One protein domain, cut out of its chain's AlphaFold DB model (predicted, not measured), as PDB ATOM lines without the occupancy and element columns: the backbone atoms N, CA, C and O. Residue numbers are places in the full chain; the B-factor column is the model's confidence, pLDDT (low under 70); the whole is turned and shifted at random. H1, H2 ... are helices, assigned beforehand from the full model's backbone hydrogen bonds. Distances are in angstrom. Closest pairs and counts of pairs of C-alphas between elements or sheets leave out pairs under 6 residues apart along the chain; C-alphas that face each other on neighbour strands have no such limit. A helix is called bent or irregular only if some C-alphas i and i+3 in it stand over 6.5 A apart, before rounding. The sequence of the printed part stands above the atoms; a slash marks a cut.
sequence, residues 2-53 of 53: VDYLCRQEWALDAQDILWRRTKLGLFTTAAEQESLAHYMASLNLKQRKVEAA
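What this domain is: This is residues 2 to 53 of the 53 residues of a protein of Pseudomonas helleri (UniProt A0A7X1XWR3). One long helix, H3, makes most of the length of the domain, and two short helices, H1 and H2, form a small head on one side of it; H2 packs crosswise on H3, and residues 45 to 53 stick out as a straight arm past the head. The turn of residues 22 to 29 leads from H2 back to the start of H3. The printed part has 52 residues, with three named helices in the order H1, H2, H3 and no named strand; the class is all helix. The whole is only just compact, close to loose, with a radius of gyration of the C-alphas of 11.7 A, and it is flat in outline, spanning 39 by 22 by 11 A.

How they stand to each other: H3, residues 30 to 51, is the longest helix. H2, residues 14 to 21, and H3 touch, and H3 touches H2 with its residues 33 to 40 alone; the closest C-alphas of the two are those of Ala 14 and Ala 37, 5.2 A apart. The lines of H2 and H3 are about perpendicular, at 80 degrees. H1, residues 2 to 8, only just touches H2, with 3 pairs of C-alphas within 8 A, the closest being those of Leu 5 and Ile 17, 7.3 A apart. H1 and H2 run the same way at a steep tilt of 67 degrees. H1 and H3 are near each other, with 8 pairs of C-alphas within 10 A but no pair within 8 A. Every O i to N i+4 pair is within hydrogen-bond range in H1 and H3, and 3 of 4 are in H2.

Where its parts are: H3 begins at C-alpha 30, (13.035, 27.103, 11.004), and ends at C-alpha 51, (-0.232, 55.019, 19.017), 31.9 A away. H2 runs from Ala 14 to Arg 21, 10.2 A from first to last C-alpha. It is irregular, but only just: C-alphas 18 and 21 are 6.6 A apart, and its line is a rough one. H1 begins at C-alpha 2, (2.128, 39.916, 5.911), and is 10.1 A from first to last C-alpha.

The domain as a whole: The two C-alphas farthest apart are those of Leu 26 and Ala 53, at 39.2 A. Residues 45 to 53, of which 45 to 51 belong to H3, stand free; the other 43 residues span 25 by 20 by 11 A. The link from H1 to H2 is tight, with 5 residues, and the link from H2 to H3 is short, with 8. The printed part has no cut and ends at the chain's last residue. The mean pLDDT of the printed part is 93.8, and residue 53 is the one printed residue under 70.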
ATOM      1  N   VAL A   2       2.141  39.994   4.426       95.06
ATOM      2  CA  VAL A   2       2.128  39.916   5.911       95.06
ATOM      3  C   VAL A   2       1.426  41.108   6.580       95.06
ATOM      4  O   VAL A   2       0.549  40.913   7.414       95.06
ATOM      5  N   ASP A   3       1.734  42.338   6.163       94.69
ATOM      6  CA  ASP A   3       1.098  43.539   6.720       94.69
ATOM      7  C   ASP A   3      -0.427  43.573   6.539       94.69
ATOM      8  O   ASP A   3      -1.144  44.117   7.378       94.69
ATOM      9  N   TYR A   4      -0.929  43.028   5.427       95.94
ATOM     10  CA  TYR A   4      -2.363  42.919   5.177       95.94
ATOM     11  C   TYR A   4      -2.983  41.888   6.123       95.94
ATOM     12  O   TYR A   4      -3.961  42.208   6.791       95.94
ATOM     13  N   LEU A   5      -2.357  40.715   6.270       96.75
ATOM     14  CA  LEU A   5      -2.810  39.679   7.205       96.75
ATOM     15  C   LEU A   5      -2.861  40.197   8.651       96.75
ATOM     16  O   LEU A   5      -3.799  39.894   9.381       96.75
ATOM     17  N   CYS A   6      -1.901  41.033   9.054       95.00
ATOM     18  CA  CYS A   6      -1.904  41.651  10.381       95.00
ATOM     19  C   CYS A   6      -3.034  42.683  10.531       95.00
ATOM     20  O   CYS A   6      -3.761  42.667  11.519       95.00
ATOM     21  N   ARG A   7      -3.200  43.587   9.552       94.38
ATOM     22  CA  ARG A   7      -4.147  44.716   9.653       94.38
ATOM     23  C   ARG A   7      -5.604  44.348   9.391       94.38
ATOM     24  O   ARG A   7      -6.480  44.982   9.962       94.38
ATOM     25  N   GLN A   8      -5.854  43.404   8.492       96.75
ATOM     26  CA  GLN A   8      -7.194  43.110   7.971       96.75
ATOM     27  C   GLN A   8      -7.710  41.739   8.401       96.75
ATOM     28  O   GLN A   8      -8.915  41.520   8.418       96.75
ATOM     29  N   GLU A   9      -6.815  40.817   8.765       97.00
ATOM     30  CA  GLU A   9      -7.185  39.454   9.166       97.00
ATOM     31  C   GLU A   9      -6.741  39.092  10.589       97.00
ATOM     32  O   GLU A   9      -6.825  37.920  10.979       97.00
ATOM     33  N   TRP A  10      -6.288  40.095  11.351       95.56
ATOM     34  CA  TRP A  10      -5.867  39.992  12.750       95.56
ATOM     35  C   TRP A  10      -4.854  38.872  13.014       95.56
ATOM     36  O   TRP A  10      -4.941  38.181  14.025       95.56
ATOM     37  N   ALA A  11      -3.886  38.676  12.115       97.25
ATOM     38  CA  ALA A  11      -2.732  37.836  12.419       97.25
ATOM     39  C   ALA A  11      -1.893  38.498  13.527       97.25
ATOM     40  O   ALA A  11      -1.329  39.573  13.317       97.25
ATOM     41  N   LEU A  12      -1.832  37.868  14.701       95.62
ATOM     42  CA  LEU A  12      -1.157  38.388  15.895       95.62
ATOM     43  C   LEU A  12       0.265  37.839  16.042       95.62
ATOM     44  O   LEU A  12       1.118  38.488  16.648       95.62
ATOM     45  N   ASP A  13       0.533  36.662  15.476       96.62
ATOM     46  CA  ASP A  13       1.844  36.021  15.512       96.62
ATOM     47  C   ASP A  13       2.210  35.319  14.193       96.62
ATOM     48  O   ASP A  13       1.408  35.183  13.264       96.62
ATOM     49  N   ALA A  14       3.460  34.858  14.093       97.81
ATOM     50  CA  ALA A  14       3.926  34.143  12.907       97.81
ATOM     51  C   ALA A  14       3.150  32.834  12.670       97.81
ATOM     52  O   ALA A  14       3.032  32.390  11.529       97.81
ATOM     53  N   GLN A  15       2.579  32.222  13.713       97.94
ATOM     54  CA  GLN A  15       1.823  30.975  13.600       97.94
ATOM     55  C   GLN A  15       0.472  31.193  12.900       97.94
ATOM     56  O   GLN A  15       0.041  30.319  12.141       97.94
ATOM     57  N   ASP A  16      -0.177  32.352  13.086       98.12
ATOM     58  CA  ASP A  16      -1.362  32.758  12.314       98.12
ATOM     59  C   ASP A  16      -1.082  32.684  10.818       98.12
ATOM     60  O   ASP A  16      -1.816  32.055  10.050       98.12
ATOM     61  N   ILE A  17       0.022  33.298  10.406       97.94
ATOM     62  CA  ILE A  17       0.377  33.410   8.997       97.94
ATOM     63  C   ILE A  17       0.795  32.047   8.458       97.94
ATOM     64  O   ILE A  17       0.231  31.582   7.463       97.94
ATOM     65  N   LEU A  18       1.733  31.382   9.133       98.50
ATOM     66  CA  LEU A  18       2.351  30.148   8.652       98.50
ATOM     67  C   LEU A  18       1.380  28.973   8.615       98.50
ATOM     68  O   LEU A  18       1.457  28.168   7.690       98.50
ATOM     69  N   TRP A  19       0.452  28.868   9.569       98.06
ATOM     70  CA  TRP A  19      -0.359  27.657   9.729       98.06
ATOM     71  C   TRP A  19      -1.857  27.867   9.568       98.06
ATOM     72  O   TRP A  19      -2.555  26.895   9.278       98.06
ATOM     73  N   ARG A  20      -2.381  29.084   9.735       97.75
ATOM     74  CA  ARG A  20      -3.823  29.345   9.597       97.75
ATOM     75  C   ARG A  20      -4.160  30.001   8.261       97.75
ATOM     76  O   ARG A  20      -5.083  29.533   7.605       97.75
ATOM     77  N   ARG A  21      -3.403  31.018   7.835       97.75
ATOM     78  CA  ARG A  21      -3.705  31.805   6.624       97.75
ATOM     79  C   ARG A  21      -3.088  31.257   5.342       97.75
ATOM     80  O   ARG A  21      -3.764  31.227   4.324       97.75
ATOM     81  N   THR A  22      -1.833  30.807   5.391       96.75
ATOM     82  CA  THR A  22      -1.071  30.517   4.159       96.75
ATOM     83  C   THR A  22      -0.581  29.075   4.030       96.75
ATOM     84  O   THR A  22      -0.296  28.631   2.924       96.75
ATOM     85  N   LYS A  23      -0.470  28.333   5.143       97.88
ATOM     86  CA  LYS A  23       0.168  26.997   5.213       97.88
ATOM     87  C   LYS A  23       1.649  26.975   4.801       97.88
ATOM     88  O   LYS A  23       2.217  25.894   4.653       97.88
ATOM     89  N   LEU A  24       2.302  28.136   4.696       98.19
ATOM     90  CA  LEU A  24       3.727  28.238   4.371       98.19
ATOM     91  C   LEU A  24       4.638  27.570   5.403       98.19
ATOM     92  O   LEU A  24       5.740  27.174   5.042       98.19
ATOM     93  N   GLY A  25       4.166  27.328   6.631       98.06
ATOM     94  CA  GLY A  25       4.914  26.553   7.626       98.06
ATOM     95  C   GLY A  25       5.328  25.154   7.143       98.06
ATOM     96  O   GLY A  25       6.339  24.631   7.601       98.06
ATOM     97  N   LEU A  26       4.603  24.570   6.178       98.31
ATOM     98  CA  LEU A  26       4.952  23.288   5.549       98.31
ATOM     99  C   LEU A  26       6.132  23.383   4.566       98.31
ATOM    100  O   LEU A  26       6.709  22.358   4.212       98.31
ATOM    101  N   PHE A  27       6.467  24.589   4.109       98.31
ATOM    102  CA  PHE A  27       7.415  24.839   3.019       98.31
ATOM    103  C   PHE A  27       8.589  25.738   3.428       98.31
ATOM    104  O   PHE A  27       9.479  25.974   2.619       98.31
ATOM    105  N   THR A  28       8.602  26.233   4.667       97.69
ATOM    106  CA  THR A  28       9.641  27.126   5.199       97.69
ATOM    107  C   THR A  28      10.478  26.446   6.274       97.69
ATOM    108  O   THR A  28       9.948  25.767   7.158       97.69
ATOM    109  N   THR A  29      11.778  26.700   6.253       98.62
ATOM    110  CA  THR A  29      12.748  26.281   7.269       98.62
ATOM    111  C   THR A  29      12.541  27.005   8.602       98.62
ATOM    112  O   THR A  29      11.925  28.067   8.665       98.62
ATOM    113  N   ALA A  30      13.112  26.470   9.685       98.25
ATOM    114  CA  ALA A  30      13.035  27.103  11.004       98.25
ATOM    115  C   ALA A  30      13.602  28.538  11.015       98.25
ATOM    116  O   ALA A  30      13.008  29.423  11.625       98.25
ATOM    117  N   ALA A  31      14.700  28.782  10.292       98.50
ATOM    118  CA  ALA A  31      15.309  30.109  10.191       98.50
ATOM    119  C   ALA A  31      14.396  31.121   9.474       98.50
ATOM    120  O   ALA A  31      14.293  32.276   9.882       98.50
ATOM    121  N   GLU A  32      13.685  30.692   8.429       98.31
ATOM    122  CA  GLU A  32      12.708  31.540   7.732       98.31
ATOM    123  C   GLU A  32      11.495  31.851   8.619       98.31
ATOM    124  O   GLU A  32      11.020  32.989   8.644       98.31
ATOM    125  N   GLN A  33      11.028  30.872   9.402       98.44
ATOM    126  CA  GLN A  33       9.945  31.071  10.371       98.44
ATOM    127  C   GLN A  33      10.347  32.060  11.479       98.44
ATOM    128  O   GLN A  33       9.560  32.933  11.847       98.44
ATOM    129  N   GLU A  34      11.582  31.973  11.977       98.38
ATOM    130  CA  GLU A  34      12.130  32.907  12.967       98.38
ATOM    131  C   GLU A  34      12.278  34.323  12.396       98.38
ATOM    132  O   GLU A  34      11.887  35.302  13.035       98.38
ATOM    133  N   SER A  35      12.745  34.447  11.151       98.25
ATOM    134  CA  SER A  35      12.813  35.736  10.457       98.25
ATOM    135  C   SER A  35      11.438  36.406  10.354       98.25
ATOM    136  O   SER A  35      11.322  37.617  10.560       98.25
ATOM    137  N   LEU A  36      10.377  35.639  10.073       98.19
ATOM    138  CA  LEU A  36       9.007  36.162  10.070       98.19
ATOM    139  C   LEU A  36       8.576  36.629  11.469       98.19
ATOM    140  O   LEU A  36       8.002  37.712  11.600       98.19
ATOM    141  N   ALA A  37       8.880  35.860  12.515       98.06
ATOM    142  CA  ALA A  37       8.570  36.248  13.891       98.06
ATOM    143  C   ALA A  37       9.273  37.560  14.291       98.06
ATOM    144  O   ALA A  37       8.633  38.464  14.837       98.06
ATOM    145  N   HIS A  38      10.557  37.717  13.952       98.19
ATOM    146  CA  HIS A  38      11.306  38.957  14.179       98.19
ATOM    147  C   HIS A  38      10.714  40.144  13.417       98.19
ATOM    148  O   HIS A  38      10.563  41.236  13.974       98.19
ATOM    149  N   TYR A  39      10.328  39.930  12.159       96.69
ATOM    150  CA  TYR A  39       9.658  40.953  11.367       96.69
ATOM    151  C   TYR A  39       8.357  41.422  12.036       96.69
ATOM    152  O   TYR A  39       8.168  42.626  12.229       96.69
ATOM    153  N   MET A  40       7.501  40.496  12.474       96.00
ATOM    154  CA  MET A  40       6.233  40.826  13.137       96.00
ATOM    155  C   MET A  40       6.432  41.539  14.480       96.00
ATOM    156  O   MET A  40       5.736  42.514  14.766       96.00
ATOM    157  N   ALA A  41       7.431  41.147  15.275       95.38
ATOM    158  CA  ALA A  41       7.785  41.870  16.497       95.38
ATOM    159  C   ALA A  41       8.170  43.332  16.203       95.38
ATOM    160  O   ALA A  41       7.758  44.250  16.919       95.38
ATOM    161  N   SER A  42       8.903  43.574  15.109       94.44
ATOM    162  CA  SER A  42       9.256  44.931  14.678       94.44
ATOM    163  C   SER A  42       8.037  45.756  14.238       94.44
ATOM    164  O   SER A  42       7.993  46.961  14.497       94.44
ATOM    165  N   LEU A  43       7.032  45.125  13.617       91.19
ATOM    166  CA  LEU A  43       5.775  45.779  13.241       91.19
ATOM    167  C   LEU A  43       4.979  46.213  14.475       91.19
ATOM    168  O   LEU A  43       4.552  47.366  14.535       91.19
ATOM    169  N   ASN A  44       4.864  45.348  15.485       87.25
ATOM    170  CA  ASN A  44       4.185  45.675  16.743       87.25
ATOM    171  C   ASN A  44       4.850  46.861  17.455       87.25
ATOM    172  O   ASN A  44       4.173  47.748  17.974       87.25
ATOM    173  N   LEU A  45       6.185  46.925  17.452       86.69
ATOM    174  CA  LEU A  45       6.914  48.074  17.998       86.69
ATOM    175  C   LEU A  45       6.633  49.365  17.221       86.69
ATOM    176  O   LEU A  45       6.534  50.431  17.829       86.69
ATOM    177  N   LYS A  46       6.500  49.285  15.893       82.25
ATOM    178  CA  LYS A  46       6.129  50.438  15.064       82.25
ATOM    179  C   LYS A  46       4.706  50.906  15.366       82.25
ATOM    180  O   LYS A  46       4.526  52.098  15.573       82.25
ATOM    181  N   GLN A  47       3.731  49.998  15.458       83.44
ATOM    182  CA  GLN A  47       2.347  50.347  15.812       83.44
ATOM    183  C   GLN A  47       2.264  51.035  17.175       83.44
ATOM    184  O   GLN A  47       1.726  52.131  17.269       83.44
ATOM    185  N   ARG A  48       2.918  50.478  18.199       85.50
ATOM    186  CA  ARG A  48       2.936  51.073  19.545       85.50
ATOM    187  C   ARG A  48       3.561  52.467  19.588       85.50
ATOM    188  O   ARG A  48       3.135  53.303  20.373       85.50
ATOM    189  N   LYS A  49       4.588  52.726  18.771       83.06
ATOM    190  CA  LYS A  49       5.191  54.065  18.659       83.06
ATOM    191  C   LYS A  49       4.256  55.070  17.992       83.06
ATOM    192  O   LYS A  49       4.283  56.231  18.370       83.06
ATOM    193  N   VAL A  50       3.474  54.631  17.008       81.88
ATOM    194  CA  VAL A  50       2.484  55.472  16.321       81.88
ATOM    195  C   VAL A  50       1.310  55.790  17.247       81.88
ATOM    196  O   VAL A  50       0.853  56.918  17.264       81.88
ATOM    197  N   GLU A  51       0.855  54.824  18.044       79.25
ATOM    198  CA  GLU A  51      -0.232  55.019  19.017       79.25
ATOM    199  C   GLU A  51       0.154  55.930  20.193       79.25
ATOM    200  O   GLU A  51      -0.714  56.514  20.833       79.25
ATOM    201  N   ALA A  52       1.451  56.031  20.498       71.06
ATOM    202  CA  ALA A  52       1.974  56.844  21.593       71.06
ATOM    203  C   ALA A  52       2.375  58.279  21.184       71.06
ATOM    204  O   ALA A  52       2.820  59.032  22.053       71.06
ATOM    205  N   ALA A  53       2.273  58.635  19.898       61.97
ATOM    206  CA  ALA A  53       2.643  59.940  19.337       61.97
ATOM    207  C   ALA A  53       1.401  60.774  19.002       61.97
ATOM    208  O   ALA A  53       1.463  62.004  19.225       61.97
TER     209      ALA A  53